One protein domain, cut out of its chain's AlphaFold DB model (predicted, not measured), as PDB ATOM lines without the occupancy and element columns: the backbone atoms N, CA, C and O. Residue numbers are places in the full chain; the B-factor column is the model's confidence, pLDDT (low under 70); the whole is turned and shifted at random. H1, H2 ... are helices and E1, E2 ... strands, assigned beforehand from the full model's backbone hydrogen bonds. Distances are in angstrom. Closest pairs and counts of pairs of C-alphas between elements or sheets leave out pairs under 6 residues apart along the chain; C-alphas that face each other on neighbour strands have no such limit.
ATOM      1  N   THR A 156       2.860 -33.084  19.117       87.62
ATOM      2  CA  THR A 156       2.584 -33.582  17.765       87.62
ATOM      3  C   THR A 156       2.963 -35.055  17.729       87.62
ATOM      4  O   THR A 156       4.097 -35.401  18.063       87.62
ATOM      5  N   PHE A 157       2.010 -35.917  17.380       85.44
ATOM      6  CA  PHE A 157       2.213 -37.363  17.344       85.44
ATOM      7  C   PHE A 157       2.597 -37.842  15.943       85.44
ATOM      8  O   PHE A 157       2.330 -37.182  14.941       85.44
ATOM      9  N   SER A 158       3.260 -38.990  15.902       87.69
ATOM     10  CA  SER A 158       3.432 -39.815  14.713       87.69
ATOM     11  C   SER A 158       3.259 -41.264  15.145       87.69
ATOM     12  O   SER A 158       4.001 -41.750  16.009       87.69
ATOM     13  N   TRP A 159       2.244 -41.938  14.610       87.62
ATOM     14  CA  TRP A 159       1.878 -43.284  15.055       87.62
ATOM     15  C   TRP A 159       2.586 -44.374  14.264       87.62
ATOM     16  O   TRP A 159       2.776 -44.271  13.055       87.62
ATOM     17  N   TYR A 160       2.915 -45.451  14.969       87.62
ATOM     18  CA  TYR A 160       3.537 -46.660  14.446       87.62
ATOM     19  C   TYR A 160       2.761 -47.876  14.952       87.62
ATOM     20  O   TYR A 160       2.012 -47.798  15.928       87.62
ATOM     21  N   TRP A 161       2.959 -49.035  14.325       87.81
ATOM     22  CA  TRP A 161       2.234 -50.254  14.696       87.81
ATOM     23  C   TRP A 161       2.500 -50.707  16.148       87.81
ATOM     24  O   TRP A 161       1.677 -51.402  16.738       87.81
ATOM     25  N   TRP A 162       3.631 -50.292  16.729       83.50
ATOM     26  CA  TRP A 162       4.067 -50.612  18.093       83.50
ATOM     27  C   TRP A 162       3.788 -49.499  19.128       83.50
ATOM     28  O   TRP A 162       3.979 -49.716  20.328       83.50
ATOM     29  N   GLY A 163       3.365 -48.302  18.708       85.25
ATOM     30  CA  GLY A 163       3.243 -47.144  19.601       85.25
ATOM     31  C   GLY A 163       3.322 -45.812  18.865       85.25
ATOM     32  O   GLY A 163       2.694 -45.636  17.822       85.25
ATOM     33  N   PHE A 164       4.069 -44.853  19.410       84.38
ATOM     34  CA  PHE A 164       4.160 -43.514  18.835       84.38
ATOM     35  C   PHE A 164       5.514 -42.850  19.085       84.38
ATOM     36  O   PHE A 164       6.194 -43.113  20.079       84.38
ATOM     37  N   TYR A 165       5.851 -41.920  18.195       86.38
ATOM     38  CA  TYR A 165       6.722 -40.800  18.519       86.38
ATOM     39  C   TYR A 165       5.869 -39.572  18.845       86.38
ATOM     40  O   TYR A 165       4.814 -39.354  18.248       86.38
ATOM     41  N   ALA A 166       6.305 -38.781  19.818       87.50
ATOM     42  CA  ALA A 166       5.692 -37.513  20.178       87.50
ATOM     43  C   ALA A 166       6.767 -36.434  20.269       87.50
ATOM     44  O   ALA A 166       7.685 -36.536  21.080       87.50
ATOM     45  N   ASN A 167       6.608 -35.381  19.476       89.31
ATOM     46  CA  ASN A 167       7.345 -34.139  19.652       89.31
ATOM     47  C   ASN A 167       6.614 -33.321  20.710       89.31
ATOM     48  O   ASN A 167       5.507 -32.834  20.465       89.31
ATOM     49  N   VAL A 168       7.201 -33.252  21.898       89.50
ATOM     50  CA  VAL A 168       6.637 -32.630  23.092       89.50
ATOM     51  C   VAL A 168       7.188 -31.218  23.221       89.50
ATOM     52  O   VAL A 168       8.397 -31.036  23.254       89.50
ATOM     53  N   ASP A 169       6.311 -30.229  23.354       92.19
ATOM     54  CA  ASP A 169       6.688 -28.822  23.485       92.19
ATOM     55  C   ASP A 169       7.495 -28.515  24.767       92.19
ATOM     56  O   ASP A 169       7.705 -29.358  25.648       92.19
ATOM     57  N   GLN A 170       7.930 -27.263  24.911       93.69
ATOM     58  CA  GLN A 170       8.668 -26.777  26.084       93.69
ATOM     59  C   GLN A 170       7.928 -27.039  27.408       93.69
ATOM     60  O   GLN A 170       8.523 -27.450  28.409       93.69
ATOM     61  N   THR A 171       6.605 -26.835  27.427       91.75
ATOM     62  CA  THR A 171       5.786 -26.995  28.639       91.75
ATOM     63  C   THR A 171       5.674 -28.464  29.042       91.75
ATOM     64  O   THR A 171       5.769 -28.802  30.225       91.75
ATOM     65  N   GLY A 172       5.459 -29.354  28.077       89.38
ATOM     66  CA  GLY A 172       5.439 -30.796  28.263       89.38
ATOM     67  C   GLY A 172       6.815 -31.331  28.651       89.38
ATOM     68  O   GLY A 172       6.892 -32.151  29.563       89.38
ATOM     69  N   SER A 173       7.892 -30.790  28.079       90.44
ATOM     70  CA  SER A 173       9.280 -31.113  28.441       90.44
ATOM     71  C   SER A 173       9.579 -30.772  29.904       90.44
ATOM     72  O   SER A 173      10.111 -31.598  30.645       90.44
ATOM     73  N   ALA A 174       9.139 -29.601  30.380       89.81
ATOM     74  CA  ALA A 174       9.270 -29.226  31.789       89.81
ATOM     75  C   ALA A 174       8.500 -30.176  32.726       89.81
ATOM     76  O   ALA A 174       8.962 -30.473  33.831       89.81
ATOM     77  N   LYS A 175       7.335 -30.675  32.291       88.44
ATOM     78  CA  LYS A 175       6.569 -31.681  33.042       88.44
ATOM     79  C   LYS A 175       7.264 -33.042  33.036       88.44
ATOM     80  O   LYS A 175       7.414 -33.616  34.108       88.44
ATOM     81  N   LEU A 176       7.755 -33.510  31.884       85.06
ATOM     82  CA  LEU A 176       8.535 -34.749  31.778       85.06
ATOM     83  C   LEU A 176       9.769 -34.711  32.679       85.06
ATOM     84  O   LEU A 176      10.016 -35.658  33.422       85.06
ATOM     85  N   ARG A 177      10.498 -33.589  32.698       87.44
ATOM     86  CA  ARG A 177      11.622 -33.378  33.619       87.44
ATOM     87  C   ARG A 177      11.206 -33.593  35.074       87.44
ATOM     88  O   ARG A 177      11.927 -34.248  35.827       87.44
ATOM     89  N   ASN A 178      10.071 -33.027  35.487       85.38
ATOM     90  CA  ASN A 178       9.586 -33.162  36.859       85.38
ATOM     91  C   ASN A 178       9.209 -34.619  37.184       85.38
ATOM     92  O   ASN A 178       9.534 -35.085  38.273       85.38
ATOM     93  N   GLU A 179       8.610 -35.353  36.238       82.38
ATOM     94  CA  GLU A 179       8.323 -36.788  36.401       82.38
ATOM     95  C   GLU A 179       9.605 -37.615  36.545       82.38
ATOM     96  O   GLU A 179       9.739 -38.392  37.490       82.38
ATOM     97  N   TYR A 180      10.604 -37.403  35.680       80.75
ATOM     98  CA  TYR A 180      11.898 -38.080  35.806       80.75
ATOM     99  C   TYR A 180      12.628 -37.713  37.102       80.75
ATOM    100  O   TYR A 180      13.259 -38.570  37.716       80.75
ATOM    101  N   THR A 181      12.501 -36.468  37.567       84.19
ATOM    102  CA  THR A 181      13.052 -36.046  38.864       84.19
ATOM    103  C   THR A 181      12.390 -36.805  40.010       84.19
ATOM    104  O   THR A 181      13.077 -37.321  40.892       84.19
ATOM    105  N   TYR A 182      11.061 -36.923  39.985       79.88
ATOM    106  CA  TYR A 182      10.311 -37.678  40.983       79.88
ATOM    107  C   TYR A 182      10.681 -39.170  40.975       79.88
ATOM    108  O   TYR A 182      10.938 -39.746  42.035       79.88
ATOM    109  N   LEU A 183      10.811 -39.779  39.793       73.62
ATOM    110  CA  LEU A 183      11.290 -41.156  39.649       73.62
ATOM    111  C   LEU A 183      12.708 -41.335  40.180       73.62
ATOM    112  O   LEU A 183      12.971 -42.303  40.888       73.62
ATOM    113  N   GLY A 184      13.608 -40.394  39.894       72.94
ATOM    114  CA  GLY A 184      14.968 -40.404  40.429       72.94
ATOM    115  C   GLY A 184      14.984 -40.478  41.956       72.94
ATOM    116  O   GLY A 184      15.729 -41.275  42.525       72.94
ATOM    117  N   VAL A 185      14.106 -39.722  42.624       76.31
ATOM    118  CA  VAL A 185      13.943 -39.785  44.086       76.31
ATOM    119  C   VAL A 185      13.411 -41.148  44.530       76.31
ATOM    120  O   VAL A 185      13.964 -41.735  45.459       76.31
ATOM    121  N   GLN A 186      12.375 -41.680  43.875       73.19
ATOM    122  CA  GLN A 186      11.809 -42.988  44.227       73.19
ATOM    123  C   GLN A 186      12.836 -44.120  44.101       73.19
ATOM    124  O   GLN A 186      13.012 -44.898  45.042       73.19
ATOM    125  N   TYR A 187      13.559 -44.179  42.981       71.31
ATOM    126  CA  TYR A 187      14.632 -45.152  42.782       71.31
ATOM    127  C   TYR A 187      15.774 -44.938  43.777       71.31
ATOM    128  O   TYR A 187      16.276 -45.908  44.343       71.31
ATOM    129  N   GLY A 188      16.145 -43.686  44.061       71.50
ATOM    130  CA  GLY A 188      17.141 -43.357  45.080       71.50
ATOM    131  C   GLY A 188      16.773 -43.904  46.463       71.50
ATOM    132  O   GLY A 188      17.607 -44.527  47.119       71.50
ATOM    133  N   VAL A 189      15.512 -43.753  46.882       72.62
ATOM    134  CA  VAL A 189      15.004 -44.333  48.137       72.62
ATOM    135  C   VAL A 189      15.042 -45.863  48.090       72.62
ATOM    136  O   VAL A 189      15.517 -46.487  49.039       72.62
ATOM    137  N   ALA A 190      14.597 -46.478  46.990       69.81
ATOM    138  CA  ALA A 190      14.585 -47.933  46.841       69.81
ATOM    139  C   ALA A 190      15.996 -48.542  46.931       69.81
ATOM    140  O   ALA A 190      16.217 -49.490  47.691       69.81
ATOM    141  N   TYR A 191      16.974 -47.969  46.224       71.69
ATOM    142  CA  TYR A 191      18.367 -48.411  46.306       71.69
ATOM    143  C   TYR A 191      19.001 -48.088  47.662       71.69
ATOM    144  O   TYR A 191      19.787 -48.887  48.171       71.69
ATOM    145  N   GLY A 192      18.612 -46.976  48.294       70.25
ATOM    146  CA  GLY A 192      18.993 -46.657  49.669       70.25
ATOM    147  C   GLY A 192      18.556 -47.740  50.657       70.25
ATOM    148  O   GLY A 192      19.367 -48.200  51.456       70.25
ATOM    149  N   ILE A 193      17.312 -48.220  50.553       73.88
ATOM    150  CA  ILE A 193      16.800 -49.335  51.366       73.88
ATOM    151  C   ILE A 193      17.550 -50.633  51.043       73.88
ATOM    152  O   ILE A 193      17.952 -51.351  51.961       73.88
ATOM    153  N   LEU A 194      17.792 -50.929  49.760       67.12
ATOM    154  CA  LEU A 194      18.527 -52.128  49.344       67.12
ATOM    155  C   LEU A 194      19.943 -52.168  49.938       67.12
ATOM    156  O   LEU A 194      20.399 -53.225  50.375       67.12
ATOM    157  N   ALA A 195      20.619 -51.020  50.026       70.81
ATOM    158  CA  ALA A 195      21.957 -50.916  50.603       70.81
ATOM    159  C   ALA A 195      22.017 -51.276  52.103       70.81
ATOM    160  O   ALA A 195      23.093 -51.616  52.605       70.81
ATOM    161  N   LEU A 196      20.886 -51.224  52.818       74.31
ATOM    162  CA  LEU A 196      20.794 -51.558  54.245       74.31
ATOM    163  C   LEU A 196      20.662 -53.068  54.507       74.31
ATOM    164  O   LEU A 196      20.848 -53.510  55.640       74.31
ATOM    165  N   ILE A 197      20.369 -53.874  53.482       75.94
ATOM    166  CA  ILE A 197      20.198 -55.327  53.609       75.94
ATOM    167  C   ILE A 197      21.569 -56.026  53.495       75.94
ATOM    168  O   ILE A 197      22.383 -55.651  52.644       75.94
ATOM    169  N   PRO A 198      21.862 -57.070  54.300       69.50
ATOM    170  CA  PRO A 198      23.070 -57.878  54.132       69.50
ATOM    171  C   PRO A 198      23.202 -58.422  52.701       69.50
ATOM    172  O   PRO A 198      22.299 -59.077  52.190       69.50
ATOM    173  N   GLY A 199      24.331 -58.135  52.045       69.69
ATOM    174  CA  GLY A 199      24.564 -58.478  50.634       69.69
ATOM    175  C   GLY A 199      23.968 -57.495  49.614       69.69
ATOM    176  O   GLY A 199      24.252 -57.620  48.428       69.69
ATOM    177  N   GLY A 200      23.203 -56.490  50.051       56.59
ATOM    178  CA  GLY A 200      22.531 -55.521  49.180       56.59
ATOM    179  C   GLY A 200      23.372 -54.308  48.769       56.59
ATOM    180  O   GLY A 200      23.040 -53.655  47.787       56.59
ATOM    181  N   LYS A 201      24.499 -54.029  49.441       67.12
ATOM    182  CA  LYS A 201      25.356 -52.855  49.155       67.12
ATOM    183  C   LYS A 201      25.883 -52.804  47.717       67.12
ATOM    184  O   LYS A 201      25.813 -51.754  47.090       67.12
ATOM    185  N   ILE A 202      26.408 -53.920  47.202       61.19
ATOM    186  CA  ILE A 202      26.966 -53.980  45.839       61.19
ATOM    187  C   ILE A 202      25.845 -53.854  44.790       61.19
ATOM    188  O   ILE A 202      25.947 -52.964  43.948       61.19
ATOM    189  N   PRO A 203      24.746 -54.636  44.856       58.66
ATOM    190  CA  PRO A 203      23.602 -54.444  43.961       58.66
ATOM    191  C   PRO A 203      23.000 -53.035  44.016       58.66
ATOM    192  O   PRO A 203      22.655 -52.487  42.975       58.66
ATOM    193  N   ALA A 204      22.909 -52.427  45.203       62.75
ATOM    194  CA  ALA A 204      22.413 -51.063  45.362       62.75
ATOM    195  C   ALA A 204      23.333 -50.022  44.718       62.75
ATOM    196  O   ALA A 204      22.841 -49.104  44.072       62.75
ATOM    197  N   ALA A 205      24.653 -50.171  44.857       59.97
ATOM    198  CA  ALA A 205      25.617 -49.266  44.237       59.97
ATOM    199  C   ALA A 205      25.595 -49.373  42.704       59.97
ATOM    200  O   ALA A 205      25.542 -48.354  42.019       59.97
ATOM    201  N   VAL A 206      25.584 -50.596  42.164       59.16
ATOM    202  CA  VAL A 206      25.552 -50.828  40.710       59.16
ATOM    203  C   VAL A 206      24.212 -50.387  40.118       59.16
ATOM    204  O   VAL A 206      24.191 -49.601  39.174       59.16
ATOM    205  N   GLY A 207      23.094 -50.841  40.693       59.03
ATOM    206  CA  GLY A 207      21.752 -50.477  40.231       59.03
ATOM    207  C   GLY A 207      21.480 -48.981  40.369       59.03
ATOM    208  O   GLY A 207      21.051 -48.343  39.410       59.03
ATOM    209  N   GLY A 208      21.820 -48.397  41.521       62.38
ATOM    210  CA  GLY A 208      21.692 -46.963  41.768       62.38
ATOM    211  C   GLY A 208      22.528 -46.122  40.808       62.38
ATOM    212  O   GLY A 208      22.022 -45.135  40.286       62.38
ATOM    213  N   GLY A 209      23.766 -46.535  40.515       53.78
ATOM    214  CA  GLY A 209      24.627 -45.856  39.546       53.78
ATOM    215  C   GLY A 209      24.052 -45.866  38.127       53.78
ATOM    216  O   GLY A 209      23.927 -44.809  37.512       53.78
ATOM    217  N   ILE A 210      23.637 -47.036  37.627       58.59
ATOM    218  CA  ILE A 210      23.048 -47.173  36.282       58.59
ATOM    219  C   ILE A 210      21.760 -46.347  36.166       58.59
ATOM    220  O   ILE A 210      21.575 -45.606  35.199       58.59
ATOM    221  N   THR A 211      20.875 -46.445  37.161       61.78
ATOM    222  CA  THR A 211      19.616 -45.695  37.168       61.78
ATOM    223  C   THR A 211      19.852 -44.188  37.270       61.78
ATOM    224  O   THR A 211      19.179 -43.432  36.575       61.78
ATOM    225  N   ALA A 212      20.817 -43.738  38.079       65.12
ATOM    226  CA  ALA A 212      21.145 -42.320  38.203       65.12
ATOM    227  C   ALA A 212      21.648 -41.719  36.884       65.12
ATOM    228  O   ALA A 212      21.250 -40.605  36.554       65.12
ATOM    229  N   ILE A 213      22.464 -42.452  36.116       63.25
ATOM    230  CA  ILE A 213      22.930 -42.007  34.792       63.25
ATOM    231  C   ILE A 213      21.746 -41.877  33.828       63.25
ATOM    232  O   ILE A 213      21.510 -40.803  33.285       63.25
ATOM    233  N   SER A 214      20.947 -42.938  33.679       63.59
ATOM    234  CA  SER A 214      19.803 -42.967  32.755       63.59
ATOM    235  C   SER A 214      18.747 -41.893  33.064       63.59
ATOM    236  O   SER A 214      18.288 -41.167  32.174       63.59
ATOM    237  N   ILE A 215      18.371 -41.753  34.339       74.06
ATOM    238  CA  ILE A 215      17.405 -40.735  34.767       74.06
ATOM    239  C   ILE A 215      18.030 -39.341  34.675       74.06
ATOM    240  O   ILE A 215      17.358 -38.411  34.238       74.06
ATOM    241  N   GLY A 216      19.304 -39.188  35.043       72.38
ATOM    242  CA  GLY A 216      20.030 -37.922  34.955       72.38
ATOM    243  C   GLY A 216      20.091 -37.384  33.526       72.38
ATOM    244  O   GLY A 216      19.763 -36.219  33.301       72.38
ATOM    245  N   ASP A 217      20.413 -38.238  32.553       71.94
ATOM    246  CA  ASP A 217      20.383 -37.886  31.130       71.94
ATOM    247  C   ASP A 217      18.975 -37.503  30.666       71.94
ATOM    248  O   ASP A 217      18.805 -36.499  29.973       71.94
ATOM    249  N   SER A 218      17.952 -38.247  31.096       77.62
ATOM    250  CA  SER A 218      16.558 -37.939  30.754       77.62
ATOM    251  C   SER A 218      16.120 -36.579  31.314       77.62
ATOM    252  O   SER A 218      15.502 -35.779  30.607       77.62
ATOM    253  N   ILE A 219      16.494 -36.272  32.564       81.75
ATOM    254  CA  ILE A 219      16.273 -34.963  33.194       81.75
ATOM    255  C   ILE A 219      17.003 -33.875  32.410       81.75
ATOM    256  O   ILE A 219      16.417 -32.819  32.171       81.75
ATOM    257  N   ARG A 220      18.257 -34.110  32.007       85.81
ATOM    258  CA  ARG A 220      19.057 -33.151  31.235       85.81
ATOM    259  C   ARG A 220      18.395 -32.834  29.895       85.81
ATOM    260  O   ARG A 220      18.157 -31.663  29.623       85.81
ATOM    261  N   ILE A 221      18.045 -33.854  29.110       77.12
ATOM    262  CA  ILE A 221      17.384 -33.695  27.805       77.12
ATOM    263  C   ILE A 221      16.065 -32.932  27.964       77.12
ATOM    264  O   ILE A 221      15.841 -31.938  27.282       77.12
ATOM    265  N   CYS A 222      15.227 -33.314  28.934       86.12
ATOM    266  CA  CYS A 222      13.967 -32.609  29.193       86.12
ATOM    267  C   CYS A 222      14.175 -31.177  29.712       86.12
ATOM    268  O   CYS A 222      13.343 -30.308  29.464       86.12
ATOM    269  N   SER A 223      15.265 -30.912  30.441       89.44
ATOM    270  CA  SER A 223      15.616 -29.561  30.894       89.44
ATOM    271  C   SER A 223      16.041 -28.676  29.729       89.44
ATOM    272  O   SER A 223      15.605 -27.532  29.669       89.44
ATOM    273  N   ASN A 224      16.838 -29.213  28.805       88.06
ATOM    274  CA  ASN A 224      17.234 -28.521  27.583       88.06
ATOM    275  C   ASN A 224      16.013 -28.255  26.695       88.06
ATOM    276  O   ASN A 224      15.761 -27.110  26.336       88.06
ATOM    277  N   GLY A 225      15.176 -29.269  26.455       85.81
ATOM    278  CA  GLY A 225      13.944 -29.107  25.680       85.81
ATOM    279  C   GLY A 225      12.939 -28.134  26.304       85.81
ATOM    280  O   GLY A 225      12.242 -27.426  25.587       85.81
ATOM    281  N   ALA A 226      12.897 -28.019  27.637       92.19
ATOM    282  CA  ALA A 226      12.082 -27.009  28.318       92.19
ATOM    283  C   ALA A 226      12.560 -25.563  28.087       92.19
ATOM    284  O   ALA A 226      11.785 -24.633  28.312       92.19
ATOM    285  N   LEU A 227      13.821 -25.373  27.685       91.75
ATOM    286  CA  LEU A 227      14.416 -24.073  27.368       91.75
ATOM    287  C   LEU A 227      14.488 -23.800  25.855       91.75
ATOM    288  O   LEU A 227      14.634 -22.639  25.480       91.75
ATOM    289  N   ASP A 228      14.384 -24.835  25.016       90.50
ATOM    290  CA  ASP A 228      14.550 -24.762  23.557       90.50
ATOM    291  C   ASP A 228      13.327 -25.314  22.793       90.50
ATOM    292  O   ASP A 228      12.212 -24.914  23.101       90.50
ATOM    293  N   ASN A 229      13.463 -26.208  21.806       88.38
ATOM    294  CA  ASN A 229      12.359 -26.602  20.912       88.38
ATOM    295  C   ASN A 229      11.484 -27.761  21.422       88.38
ATOM    296  O   ASN A 229      10.651 -28.277  20.676       88.38
ATOM    297  N   GLY A 230      11.631 -28.156  22.689       89.31
ATOM    298  CA  GLY A 230      10.984 -29.344  23.237       89.31
ATOM    299  C   GLY A 230      11.842 -30.609  23.135       89.31
ATOM    300  O   GLY A 230      13.064 -30.539  23.009       89.31
ATOM    301  N   VAL A 231      11.210 -31.778  23.246       83.44
ATOM    302  CA  VAL A 231      11.876 -33.090  23.163       83.44
ATOM    303  C   VAL A 231      11.110 -34.044  22.258       83.44
ATOM    304  O   VAL A 231       9.879 -34.029  22.226       83.44
ATOM    305  N   SER A 232      11.830 -34.929  21.572       84.12
ATOM    306  CA  SER A 232      11.224 -36.053  20.865       84.12
ATOM    307  C   SER A 232      11.200 -37.281  21.769       84.12
ATOM    308  O   SER A 232      12.209 -37.656  22.372       84.12
ATOM    309  N   VAL A 233      10.030 -37.905  21.885       81.69
ATOM    310  CA  VAL A 233       9.784 -39.063  22.747       81.69
ATOM    311  C   VAL A 233       9.316 -40.231  21.897       81.69
ATOM    312  O   VAL A 233       8.248 -40.153  21.301       81.69
ATOM    313  N   GLY A 234      10.068 -41.330  21.891       77.06
ATOM    314  CA  GLY A 234       9.619 -42.612  21.346       77.06
ATOM    315  C   GLY A 234       9.096 -43.505  22.465       77.06
ATOM    316  O   GLY A 234       9.811 -43.788  23.434       77.06
ATOM    317  N   ALA A 235       7.844 -43.941  22.345       77.44
ATOM    318  CA  ALA A 235       7.190 -44.764  23.349       77.44
ATOM    319  C   ALA A 235       6.405 -45.916  22.726       77.44
ATOM    320  O   ALA A 235       5.644 -45.736  21.774       77.44
ATOM    321  N   LEU A 236       6.541 -47.105  23.316       76.38
ATOM    322  CA  LEU A 236       5.626 -48.198  23.016       76.38
ATOM    323  C   LEU A 236       4.265 -47.893  23.650       76.38
ATOM    324  O   LEU A 236       4.199 -47.379  24.775       76.38
ATOM    325  N   GLY A 237       3.190 -48.270  22.962       72.31
ATOM    326  CA  GLY A 237       1.854 -48.268  23.552       72.31
ATOM    327  C   GLY A 237       1.067 -46.975  23.466       72.31
ATOM    328  O   GLY A 237       1.135 -46.222  22.499       72.31
ATOM    329  N   ALA A 238       0.231 -46.775  24.484       76.31
ATOM    330  CA  ALA A 238      -0.737 -45.693  24.543       76.31
ATOM    331  C   ALA A 238      -0.167 -44.450  25.251       76.31
ATOM    332  O   ALA A 238       0.455 -44.585  26.303       76.31
ATOM    333  N   PRO A 239      -0.500 -43.228  24.805       78.25
ATOM    334  CA  PRO A 239      -0.171 -41.969  25.480       78.25
ATOM    335  C   PRO A 239      -0.565 -41.896  26.964       78.25
ATOM    336  O   PRO A 239       0.020 -41.128  27.722       78.25
ATOM    337  N   SER A 240      -1.559 -42.678  27.399       74.44
ATOM    338  CA  SER A 240      -2.025 -42.737  28.795       74.44
ATOM    339  C   SER A 240      -1.221 -43.687  29.686       74.44
ATOM    340  O   SER A 240      -1.445 -43.738  30.889       74.44
ATOM    341  N   SER A 241      -0.356 -44.508  29.100       72.62
ATOM    342  CA  SER A 241       0.558 -45.400  29.812       72.62
ATOM    343  C   SER A 241       1.750 -45.711  28.899       72.62
ATOM    344  O   SER A 241       1.949 -46.870  28.523       72.62
ATOM    345  N   PRO A 242       2.501 -44.680  28.479       72.88
ATOM    346  CA  PRO A 242       3.578 -44.856  27.518       72.88
ATOM    347  C   PRO A 242       4.682 -45.693  28.153       72.88
ATOM    348  O   PRO A 242       4.920 -45.570  29.348       72.88
ATOM    349  N   ARG A 243       5.383 -46.513  27.370       75.19
ATOM    350  CA  ARG A 243       6.674 -47.082  27.781       75.19
ATOM    351  C   ARG A 243       7.763 -46.402  26.971       75.19
ATOM    352  O   ARG A 243       8.034 -46.798  25.838       75.19
ATOM    353  N   ILE A 244       8.328 -45.336  27.534       76.56
ATOM    354  CA  ILE A 244       9.339 -44.534  26.841       76.56
ATOM    355  C   ILE A 244      10.627 -45.346  26.709       76.56
ATOM    356  O   ILE A 244      11.164 -45.833  27.702       76.56
ATOM    357  N   PHE A 245      11.119 -45.464  25.480       71.38
ATOM    358  CA  PHE A 245      12.379 -46.135  25.163       71.38
ATOM    359  C   PHE A 245      13.353 -45.236  24.402       71.38
ATOM    360  O   PHE A 245      14.528 -45.577  24.280       71.38
ATOM    361  N   HIS A 246      12.878 -44.101  23.890       75.06
ATOM    362  CA  HIS A 246      13.700 -43.107  23.224       75.06
ATOM    363  C   HIS A 246      13.330 -41.712  23.717       75.06
ATOM    364  O   HIS A 246      12.151 -41.381  23.851       75.06
ATOM    365  N   LEU A 247      14.349 -40.900  23.976       78.19
ATOM    366  CA  LEU A 247      14.210 -39.510  24.374       78.19
ATOM    367  C   LEU A 247      15.397 -38.728  23.811       78.19
ATOM    368  O   LEU A 247      16.545 -39.112  24.036       78.19
ATOM    369  N   SER A 248      15.120 -37.649  23.089       78.19
ATOM    370  CA  SER A 248      16.139 -36.808  22.457       78.19
ATOM    371  C   SER A 248      15.715 -35.340  22.409       78.19
ATOM    372  O   SER A 248      14.540 -35.003  22.560       78.19
ATOM    373  N   GLU A 249      16.702 -34.459  22.259       78.81
ATOM    374  CA  GLU A 249      16.484 -33.031  22.004       78.81
ATOM    375  C   GLU A 249      15.941 -32.848  20.573       78.81
ATOM    376  O   GLU A 249      16.262 -33.654  19.694       78.81
ATOM    377  N   MET A 250      15.094 -31.834  20.364       77.88
ATOM    378  CA  MET A 250      14.514 -31.494  19.054       77.88
ATOM    379  C   MET A 250      15.343 -30.476  18.280       77.88
ATOM    380  O   MET A 250      15.824 -29.513  18.913       77.88
TER     381      MET A 250
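Overview. This is residues 156 to 250 of the 250 residues of an uncharacterized protein of Clostridium putrefaciens (UniProt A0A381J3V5). A four-strand sheet and a long helical hairpin, H1 and H2 side by side, make a V, meeting where H1 begins and H2 ends. The 95 printed residues run E1 E2 H1 H2 E3 E4; the sheet, in order E1 E2 E3 E4, is antiparallel, and the class is mixed, helices and strands. The whole is only just loose, close to compact, with a radius of gyration of the C-alphas of 15.3 A and spans of 48, 31 and 17 A.

Arrangement. Strand E1, residues 156 to 160, neighbours E2, residues 163 to 168, with N 158 and O 165 2.8 A apart. E3, residues 231 to 236, neighbours E2 (N 166 and O 233, 2.8 A) and E4, residues 243 to 249 (N 232 and O 248, 2.9 A). H1, residues 170 to 195, and H2, residues 201 to 227, touch, opposite ways at a shallow tilt of 10 degrees; the closest C-alphas, of Gln 170 and Ala 226, are 4.1 A apart. Both are on the same face of the sheet, in two layers. Every O i to N i+4 pair in both is within hydrogen-bond range.

Along the chain. H1 measures 36.9 A, H2 37.7 A. E1 begins at C-alpha 156 (2.584, -33.582, 17.765); E4 ends at C-alpha 249 (16.484, -33.031, 22.004).

Size, cuts and confidence. The printed part has no cut and no long link. Residues 190, 194 and 198 to 214 have pLDDT under 70.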